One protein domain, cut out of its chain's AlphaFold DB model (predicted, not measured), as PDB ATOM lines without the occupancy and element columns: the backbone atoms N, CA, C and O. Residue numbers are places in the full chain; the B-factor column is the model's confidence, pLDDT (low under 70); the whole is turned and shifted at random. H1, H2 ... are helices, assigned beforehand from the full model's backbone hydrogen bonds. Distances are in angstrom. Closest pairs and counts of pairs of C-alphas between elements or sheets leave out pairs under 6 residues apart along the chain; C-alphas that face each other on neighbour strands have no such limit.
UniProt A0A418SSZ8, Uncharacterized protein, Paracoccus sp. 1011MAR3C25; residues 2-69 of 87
ATOM      1  N   ARG A   2     122.263  86.968  86.980       85.06
ATOM      2  CA  ARG A   2     122.242  87.636  88.306       85.06
ATOM      3  C   ARG A   2     123.554  87.534  89.103       85.06
ATOM      4  O   ARG A   2     123.990  88.529  89.660       85.06
ATOM      5  N   GLY A   3     124.205  86.369  89.109       89.75
ATOM      6  CA  GLY A   3     125.484  86.188  89.814       89.75
ATOM      7  C   GLY A   3     126.616  87.067  89.270       89.75
ATOM      8  O   GLY A   3     127.337  87.680  90.047       89.75
ATOM      9  N   CYS A   4     126.723  87.217  87.944       89.56
ATOM     10  CA  CYS A   4     127.724  88.101  87.335       89.56
ATOM     11  C   CYS A   4     127.494  89.574  87.690       89.56
ATOM     12  O   CYS A   4     128.457  90.294  87.931       89.56
ATOM     13  N   LEU A   5     126.231  90.010  87.768       92.69
ATOM     14  CA  LEU A   5     125.885  91.361  88.216       92.69
ATOM     15  C   LEU A   5     126.333  91.610  89.661       92.69
ATOM     16  O   LEU A   5     126.922  92.647  89.941       92.69
ATOM     17  N   ILE A   6     126.114  90.647  90.559       92.31
ATOM     18  CA  ILE A   6     126.536  90.755  91.964       92.31
ATOM     19  C   ILE A   6     128.064  90.848  92.072       92.31
ATOM     20  O   ILE A   6     128.571  91.710  92.784       92.31
ATOM     21  N   ILE A   7     128.802  90.021  91.323       90.12
ATOM     22  CA  ILE A   7     130.274  90.046  91.318       90.12
ATOM     23  C   ILE A   7     130.807  91.380  90.780       90.12
ATOM     24  O   ILE A   7     131.722  91.943  91.372       90.12
ATOM     25  N   MET A   8     130.220  91.922  89.709       88.19
ATOM     26  CA  MET A   8     130.620  93.228  89.169       88.19
ATOM     27  C   MET A   8     130.380  94.368  90.165       88.19
ATOM     28  O   MET A   8     131.244  95.224  90.334       88.19
ATOM     29  N   VAL A   9     129.247  94.358  90.873       85.44
ATOM     30  CA  VAL A   9     128.945  95.359  91.912       85.44
ATOM     31  C   VAL A   9     129.921  95.258  93.088       85.44
ATOM     32  O   VAL A   9     130.424  96.279  93.555       85.44
ATOM     33  N   LEU A  10     130.240  94.042  93.543       84.19
ATOM     34  CA  LEU A  10     131.213  93.813  94.618       84.19
ATOM     35  C   LEU A  10     132.634  94.232  94.211       84.19
ATOM     36  O   LEU A  10     133.341  94.843  95.008       84.19
ATOM     37  N   ALA A  11     133.036  93.959  92.967       83.38
ATOM     38  CA  ALA A  11     134.333  94.371  92.437       83.38
ATOM     39  C   ALA A  11     134.465  95.902  92.372       83.38
ATOM     40  O   ALA A  11     135.482  96.445  92.801       83.38
ATOM     41  N   LEU A  12     133.423  96.611  91.918       78.56
ATOM     42  CA  LEU A  12     133.409  98.080  91.930       78.56
ATOM     43  C   LEU A  12     133.469  98.654  93.352       78.56
ATOM     44  O   LEU A  12     134.155  99.650  93.574       78.56
ATOM     45  N   ALA A  13     132.780  98.033  94.316       75.19
ATOM     46  CA  ALA A  13     132.815  98.464  95.713       75.19
ATOM     47  C   ALA A  13     134.212  98.296  96.345       75.19
ATOM     48  O   ALA A  13     134.627  99.146  97.130       75.19
ATOM     49  N   GLY A  14     134.962  97.254  95.966       69.31
ATOM     50  CA  GLY A  14     136.337  97.026  96.430       69.31
ATOM     51  C   GLY A  14     137.352  98.049  95.903       69.31
ATOM     52  O   GLY A  14     138.296  98.403  96.603       69.31
ATOM     53  N   CYS A  15     137.138  98.617  94.712       66.94
ATOM     54  CA  CYS A  15     138.015  99.670  94.181       66.94
ATOM     55  C   CYS A  15     137.955 100.987  94.983       66.94
ATOM     56  O   CYS A  15     138.849 101.824  94.851       66.94
ATOM     57  N   ALA A  16     136.933 101.182  95.823       61.91
ATOM     58  CA  ALA A  16     136.764 102.376  96.649       61.91
ATOM     59  C   ALA A  16     137.408 102.264  98.046       61.91
ATOM     60  O   ALA A  16     137.162 103.119  98.896       61.91
ATOM     61  N   GLU A  17     138.240 101.252  98.310       63.19
ATOM     62  CA  GLU A  17     138.805 100.998  99.649       63.19
ATOM     63  C   GLU A  17     139.601 102.192 100.216       63.19
ATOM     64  O   GLU A  17     139.537 102.494 101.407       63.19
ATOM     65  N   ASN A  18     140.231 102.980  99.342       60.72
ATOM     66  CA  ASN A  18     140.934 104.219  99.694       60.72
ATOM     67  C   ASN A  18     140.024 105.455  99.894       60.72
ATOM     68  O   ASN A  18     140.523 106.545 100.166       60.72
ATOM     69  N   GLN A  19     138.705 105.310  99.747       61.47
ATOM     70  CA  GLN A  19     137.689 106.368  99.889       61.47
ATOM     71  C   GLN A  19     136.669 106.062 101.006       61.47
ATOM     72  O   GLN A  19     135.624 106.704 101.095       61.47
ATOM     73  N   GLY A  20     136.949 105.072 101.860       65.62
ATOM     74  CA  GLY A  20     136.077 104.687 102.969       65.62
ATOM     75  C   GLY A  20     136.023 105.699 104.126       65.62
ATOM     76  O   GLY A  20     136.739 106.700 104.175       65.62
ATOM     77  N   TRP A  21     135.187 105.401 105.127       68.06
ATOM     78  CA  TRP A  21     134.991 106.257 106.308       68.06
ATOM     79  C   TRP A  21     136.182 106.265 107.282       68.06
ATOM     80  O   TRP A  21     136.198 107.054 108.221       68.06
ATOM     81  N   ASN A  22     137.194 105.414 107.078       70.94
ATOM     82  CA  ASN A  22     138.379 105.409 107.929       70.94
ATOM     83  C   ASN A  22     139.204 106.688 107.687       70.94
ATOM     84  O   ASN A  22     139.825 106.825 106.627       70.94
ATOM     85  N   PRO A  23     139.279 107.601 108.672       70.81
ATOM     86  CA  PRO A  23     139.907 108.906 108.487       70.81
ATOM     87  C   PRO A  23     141.410 108.817 108.182       70.81
ATOM     88  O   PRO A  23     141.967 109.742 107.600       70.81
ATOM     89  N   ASN A  24     142.074 107.698 108.500       71.75
ATOM     90  CA  ASN A  24     143.496 107.498 108.191       71.75
ATOM     91  C   ASN A  24     143.771 107.307 106.689       71.75
ATOM     92  O   ASN A  24     144.871 107.607 106.208       71.75
ATOM     93  N   TYR A  25     142.786 106.809 105.938       71.56
ATOM     94  CA  TYR A  25     142.923 106.532 104.506       71.56
ATOM     95  C   TYR A  25     142.389 107.657 103.621       71.56
ATOM     96  O   TYR A  25     142.600 107.619 102.415       71.56
ATOM     97  N   GLN A  26     141.813 108.707 104.204       74.94
ATOM     98  CA  GLN A  26     141.325 109.853 103.449       74.94
ATOM     99  C   GLN A  26     142.471 110.701 102.884       74.94
ATOM    100  O   GLN A  26     143.443 111.032 103.568       74.94
ATOM    101  N   TYR A  27     142.327 111.093 101.620       77.31
ATOM    102  CA  TYR A  27     143.242 111.983 100.913       77.31
ATOM    103  C   TYR A  27     142.616 113.377 100.807       77.31
ATOM    104  O   TYR A  27     142.077 113.763  99.773       77.31
ATOM    105  N   GLY A  28     142.626 114.124 101.912       77.44
ATOM    106  CA  GLY A  28     142.081 115.483 101.941       77.44
ATOM    107  C   GLY A  28     142.876 116.469 101.072       77.44
ATOM    108  O   GLY A  28     144.028 116.226 100.719       77.44
ATOM    109  N   ALA A  29     142.306 117.645 100.794       83.00
ATOM    110  CA  ALA A  29     142.946 118.699  99.991       83.00
ATOM    111  C   ALA A  29     144.118 119.433 100.695       83.00
ATOM    112  O   ALA A  29     144.560 120.492 100.245       83.00
ATOM    113  N   THR A  30     144.627 118.893 101.805       87.31
ATOM    114  CA  THR A  30     145.735 119.472 102.577       87.31
ATOM    115  C   THR A  30     147.082 119.229 101.881       87.31
ATOM    116  O   THR A  30     147.193 118.319 101.055       87.31
ATOM    117  N   PRO A  31     148.149 119.981 102.224       88.56
ATOM    118  CA  PRO A  31     149.491 119.707 101.703       88.56
ATOM    119  C   PRO A  31     149.939 118.262 101.951       88.56
ATOM    120  O   PRO A  31     150.467 117.613 101.049       88.56
ATOM    121  N   TYR A  32     149.662 117.728 103.144       86.81
ATOM    122  CA  TYR A  32     149.959 116.336 103.477       86.81
ATOM    123  C   TYR A  32     149.129 115.344 102.652       86.81
ATOM    124  O   TYR A  32     149.666 114.348 102.175       86.81
ATOM    125  N   GLY A  33     147.846 115.635 102.416       88.31
ATOM    126  CA  GLY A  33     146.998 114.813 101.554       88.31
ATOM    127  C   GLY A  33     147.502 114.761 100.109       88.31
ATOM    128  O   GLY A  33     147.599 113.673  99.548       88.31
ATOM    129  N   LYS A  34     147.939 115.901  99.550       89.94
ATOM    130  CA  LYS A  34     148.581 115.964  98.221       89.94
ATOM    131  C   LYS A  34     149.895 115.183  98.157       89.94
ATOM    132  O   LYS A  34     150.156 114.499  97.170       89.94
ATOM    133  N   TYR A  35     150.724 115.271  99.198       91.31
ATOM    134  CA  TYR A  35     151.937 114.457  99.306       91.31
ATOM    135  C   TYR A  35     151.597 112.961  99.272       91.31
ATOM    136  O   TYR A  35     152.189 112.215  98.493       91.31
ATOM    137  N   LYS A  36     150.602 112.538 100.062       89.25
ATOM    138  CA  LYS A  36     150.178 111.140 100.154       89.25
ATOM    139  C   LYS A  36     149.658 110.626  98.805       89.25
ATOM    140  O   LYS A  36     150.133 109.597  98.346       89.25
ATOM    141  N   THR A  37     148.765 111.356  98.126       90.00
ATOM    142  CA  THR A  37     148.253 110.942  96.801       90.00
ATOM    143  C   THR A  37     149.360 110.826  95.760       90.00
ATOM    144  O   THR A  37     149.421 109.836  95.036       90.00
ATOM    145  N   THR A  38     150.256 111.814  95.707       91.62
ATOM    146  CA  THR A  38     151.362 111.841  94.739       91.62
ATOM    147  C   THR A  38     152.328 110.684  94.978       91.62
ATOM    148  O   THR A  38     152.767 110.033  94.033       91.62
ATOM    149  N   ARG A  39     152.627 110.390  96.248       92.56
ATOM    150  CA  ARG A  39     153.478 109.266  96.638       92.56
ATOM    151  C   ARG A  39     152.872 107.926  96.251       92.56
ATOM    152  O   ARG A  39     153.572 107.125  95.644       92.56
ATOM    153  N   GLU A  40     151.603 107.688  96.564       90.56
ATOM    154  CA  GLU A  40     150.956 106.419  96.219       90.56
ATOM    155  C   GLU A  40     150.877 106.219  94.700       90.56
ATOM    156  O   GLU A  40     151.191 105.137  94.209       90.56
ATOM    157  N   ALA A  41     150.567 107.271  93.934       91.50
ATOM    158  CA  ALA A  41     150.581 107.202  92.473       91.50
ATOM    159  C   ALA A  41     151.974 106.854  91.918       91.50
ATOM    160  O   ALA A  41     152.088 106.019  91.021       91.50
ATOM    161  N   ALA A  42     153.035 107.452  92.471       94.81
ATOM    162  CA  ALA A  42     154.407 107.153  92.070       94.81
ATOM    163  C   ALA A  42     154.803 105.704  92.395       94.81
ATOM    164  O   ALA A  42     155.346 105.018  91.532       94.81
ATOM    165  N   LEU A  43     154.474 105.217  93.597       93.00
ATOM    166  CA  LEU A  43     154.769 103.844  94.017       93.00
ATOM    167  C   LEU A  43     154.050 102.807  93.148       93.00
ATOM    168  O   LEU A  43     154.671 101.837  92.723       93.00
ATOM    169  N   MET A  44     152.772 103.033  92.831       89.81
ATOM    170  CA  MET A  44     151.994 102.135  91.966       89.81
ATOM    171  C   MET A  44     152.506 102.119  90.522       89.81
ATOM    172  O   MET A  44     152.401 101.101  89.844       89.81
ATOM    173  N   ALA A  45     153.077 103.231  90.055       94.69
ATOM    174  CA  ALA A  45     153.673 103.341  88.728       94.69
ATOM    175  C   ALA A  45     155.139 102.866  88.663       94.69
ATOM    176  O   ALA A  45     155.712 102.853  87.577       94.69
ATOM    177  N   GLY A  46     155.760 102.506  89.794       94.44
ATOM    178  CA  GLY A  46     157.189 102.172  89.854       94.44
ATOM    179  C   GLY A  46     158.121 103.371  89.627       94.44
ATOM    180  O   GLY A  46     159.285 103.188  89.279       94.44
ATOM    181  N   ASN A  47     157.615 104.590  89.812       95.94
ATOM    182  CA  ASN A  47     158.360 105.832  89.641       95.94
ATOM    183  C   ASN A  47     159.008 106.284  90.957       95.94
ATOM    184  O   ASN A  47     158.650 105.839  92.050       95.94
ATOM    185  N   GLU A  48     159.937 107.235  90.856       94.69
ATOM    186  CA  GLU A  48     160.500 107.893  92.032       94.69
ATOM    187  C   GLU A  48     159.398 108.598  92.836       94.69
ATOM    188  O   GLU A  48     158.573 109.341  92.297       94.69
ATOM    189  N   SER A  49     159.374 108.345  94.145       94.62
ATOM    190  CA  SER A  49     158.347 108.877  95.040       94.62
ATOM    191  C   SER A  49     158.834 110.122  95.794       94.62
ATOM    192  O   SER A  49     160.014 110.195  96.153       94.62
ATOM    193  N   PRO A  50     157.951 111.098  96.092       91.62
ATOM    194  CA  PRO A  50     158.303 112.254  96.909       91.62
ATOM    195  C   PRO A  50     158.809 111.821  98.288       91.62
ATOM    196  O   PRO A  50     158.145 111.053  98.983       91.62
ATOM    197  N   GLN A  51     159.962 112.354  98.698       90.88
ATOM    198  CA  GLN A  51     160.604 112.003  99.974       90.88
ATOM    199  C   GLN A  51     160.302 112.999 101.101       90.88
ATOM    200  O   GLN A  51     160.376 112.665 102.283       90.88
ATOM    201  N   VAL A  52     159.965 114.242 100.752       90.19
ATOM    202  CA  VAL A  52     159.771 115.314 101.731       90.19
ATOM    203  C   VAL A  52     158.300 115.411 102.108       90.19
ATOM    204  O   VAL A  52     157.461 115.801 101.297       90.19
ATOM    205  N   ILE A  53     157.998 115.098 103.367       88.25
ATOM    206  CA  ILE A  53     156.655 115.251 103.920       88.25
ATOM    207  C   ILE A  53     156.415 116.735 104.246       88.25
ATOM    208  O   ILE A  53     157.187 117.313 105.017       88.25
ATOM    209  N   PRO A  54     155.339 117.360 103.735       83.56
ATOM    210  CA  PRO A  54     155.008 118.748 104.031       83.56
ATOM    211  C   PRO A  54     154.342 118.855 105.412       83.56
ATOM    212  O   PRO A  54     153.145 119.114 105.532       83.56
ATOM    213  N   VAL A  55     155.124 118.620 106.467       76.75
ATOM    214  CA  VAL A  55     154.736 118.893 107.857       76.75
ATOM    215  C   VAL A  55     155.335 120.229 108.269       76.75
ATOM    216  O   VAL A  55     156.520 120.485 108.044       76.75
ATOM    217  N   ALA A  56     154.530 121.076 108.909       69.19
ATOM    218  CA  ALA A  56     155.048 122.255 109.584       69.19
ATOM    219  C   ALA A  56     156.014 121.799 110.686       69.19
ATOM    220  O   ALA A  56     155.604 121.197 111.679       69.19
ATOM    221  N   ARG A  57     157.313 122.047 110.500       65.62
ATOM    222  CA  ARG A  57     158.297 121.813 111.558       65.62
ATOM    223  C   ARG A  57     157.946 122.696 112.761       65.62
ATOM    224  O   ARG A  57     157.481 123.819 112.556       65.62
ATOM    225  N   PRO A  58     158.182 122.242 114.004       68.00
ATOM    226  CA  PRO A  58     158.036 123.112 115.160       68.00
ATOM    227  C   PRO A  58     158.919 124.347 114.964       68.00
ATOM    228  O   PRO A  58     160.141 124.232 114.906       68.00
ATOM    229  N   PHE A  59     158.310 125.531 114.850       65.44
ATOM    230  CA  PHE A  59     159.050 126.794 114.720       65.44
ATOM    231  C   PHE A  59     159.930 127.079 115.945       65.44
ATOM    232  O   PHE A  59     160.900 127.823 115.857       65.44
ATOM    233  N   LYS A  60     159.609 126.459 117.085       73.56
ATOM    234  CA  LYS A  60     160.435 126.449 118.289       73.56
ATOM    235  C   LYS A  60     161.090 125.080 118.432       73.56
ATOM    236  O   LYS A  60     160.543 124.194 119.085       73.56
ATOM    237  N   ALA A  61     162.247 124.908 117.801       78.06
ATOM    238  CA  ALA A  61     163.146 123.838 118.207       78.06
ATOM    239  C   ALA A  61     163.588 124.113 119.658       78.06
ATOM    240  O   ALA A  61     163.891 125.269 119.973       78.06
ATOM    241  N   PRO A  62     163.592 123.107 120.549       80.44
ATOM    242  CA  PRO A  62     164.063 123.302 121.912       80.44
ATOM    243  C   PRO A  62     165.529 123.738 121.883       80.44
ATOM    244  O   PRO A  62     166.346 123.197 121.131       80.44
ATOM    245  N   THR A  63     165.864 124.734 122.693       84.31
ATOM    246  CA  THR A  63     167.253 125.134 122.894       84.31
ATOM    247  C   THR A  63     167.999 124.041 123.659       84.31
ATOM    248  O   THR A  63     167.395 123.206 124.335       84.31
ATOM    249  N   ALA A  64     169.333 124.060 123.622       82.06
ATOM    250  CA  ALA A  64     170.131 123.157 124.452       82.06
ATOM    251  C   ALA A  64     169.772 123.269 125.952       82.06
ATOM    252  O   ALA A  64     169.811 122.272 126.673       82.06
ATOM    253  N   ALA A  65     169.368 124.462 126.408       80.69
ATOM    254  CA  ALA A  65     168.914 124.696 127.775       80.69
ATOM    255  C   ALA A  65     167.563 124.020 128.075       80.69
ATOM    256  O   ALA A  65     167.404 123.443 129.149       80.69
ATOM    257  N   ASP A  66     166.628 124.025 127.120       82.00
ATOM    258  CA  ASP A  66     165.340 123.329 127.248       82.00
ATOM    259  C   ASP A  66     165.529 121.805 127.320       82.00
ATOM    260  O   ASP A  66     164.826 121.117 128.060       82.00
ATOM    261  N   ILE A  67     166.515 121.278 126.583       82.38
ATOM    262  CA  ILE A  67     166.846 119.844 126.545       82.38
ATOM    263  C   ILE A  67     167.534 119.387 127.837       82.38
ATOM    264  O   ILE A  67     167.260 118.291 128.324       82.38
ATOM    265  N   ALA A  68     168.416 120.212 128.410       83.69
ATOM    266  CA  ALA A  68     169.194 119.858 129.599       83.69
ATOM    267  C   ALA A  68     168.325 119.571 130.842       83.69
ATOM    268  O   ALA A  68     168.799 118.946 131.796       83.69
ATOM    269  N   GLY A  69     167.059 120.002 130.831       70.75
ATOM    270  CA  GLY A  69     166.134 119.840 131.944       70.75
ATOM    271  C   GLY A  69     166.566 120.621 133.191       70.75
ATOM    272  O   GLY A  69     167.632 121.231 133.268       70.75
TER     273      GLY A  69
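AT A GLANCE: This is residues 2 to 69 of the 87 residues of an uncharacterized protein of Paracoccus sp. 1011MAR3C25 (UniProt A0A418SSZ8). Three separate helices are strung along an extended chain: H1 sticks out at one end, H2 sits in a small body of loops, and a free tail at the other end holds the short H3. No two helices pack together; the link after H2 first folds back along H2 and then leaves as the tail. The printed part has 68 residues with three named helices, H1, H2 and H3 in that order, and no named strand; the class is all helix, though under half of the residues, 32 of 68, are in named elements. The whole is extended, with a radius of gyration of the C-alphas of 20.1 A, and spans 71 by 28 by 21 A.

IN THESE COORDINATES: H1 is residues 2 to 14, 18.8 A from first to last C-alpha, and begins at C-alpha 2 at (122.242, 87.636, 88.306). H2 is residues 31 to 44, 20.2 A long, beginning at C-alpha 31 at (149.491, 119.707, 101.703). H3 is residues 64 to 68, 6.2 A long, and ends at C-alpha 68 at (169.194, 119.858, 129.599).

HOW THE PARTS SIT: H1 and H2 are apart, with no C-alpha of the one within 8 A of the other. H2 and H3 are apart by the same test, and so are H1 and H3. Residues 2 to 16, of which 2 to 14 belong to H1, stand free. Residues 57 to 69, of which 64 to 68 belong to H3, stand free too. In H1, H2 and H3 every O i to N i+4 pair is within hydrogen-bond range.

THE WHOLE: The two C-alphas farthest apart are those of Arg 2 and Ala 65, 71.5 A. Without the stretches that stand free, 40 residues span 29 by 27 by 12 A. Both links are long: 16 residues from H1 to H2 and 19 from H2 to H3. The printed part has no cut. The mean pLDDT of the printed part is 81.9, and residues 14 to 21 and 56 to 59 are under 70.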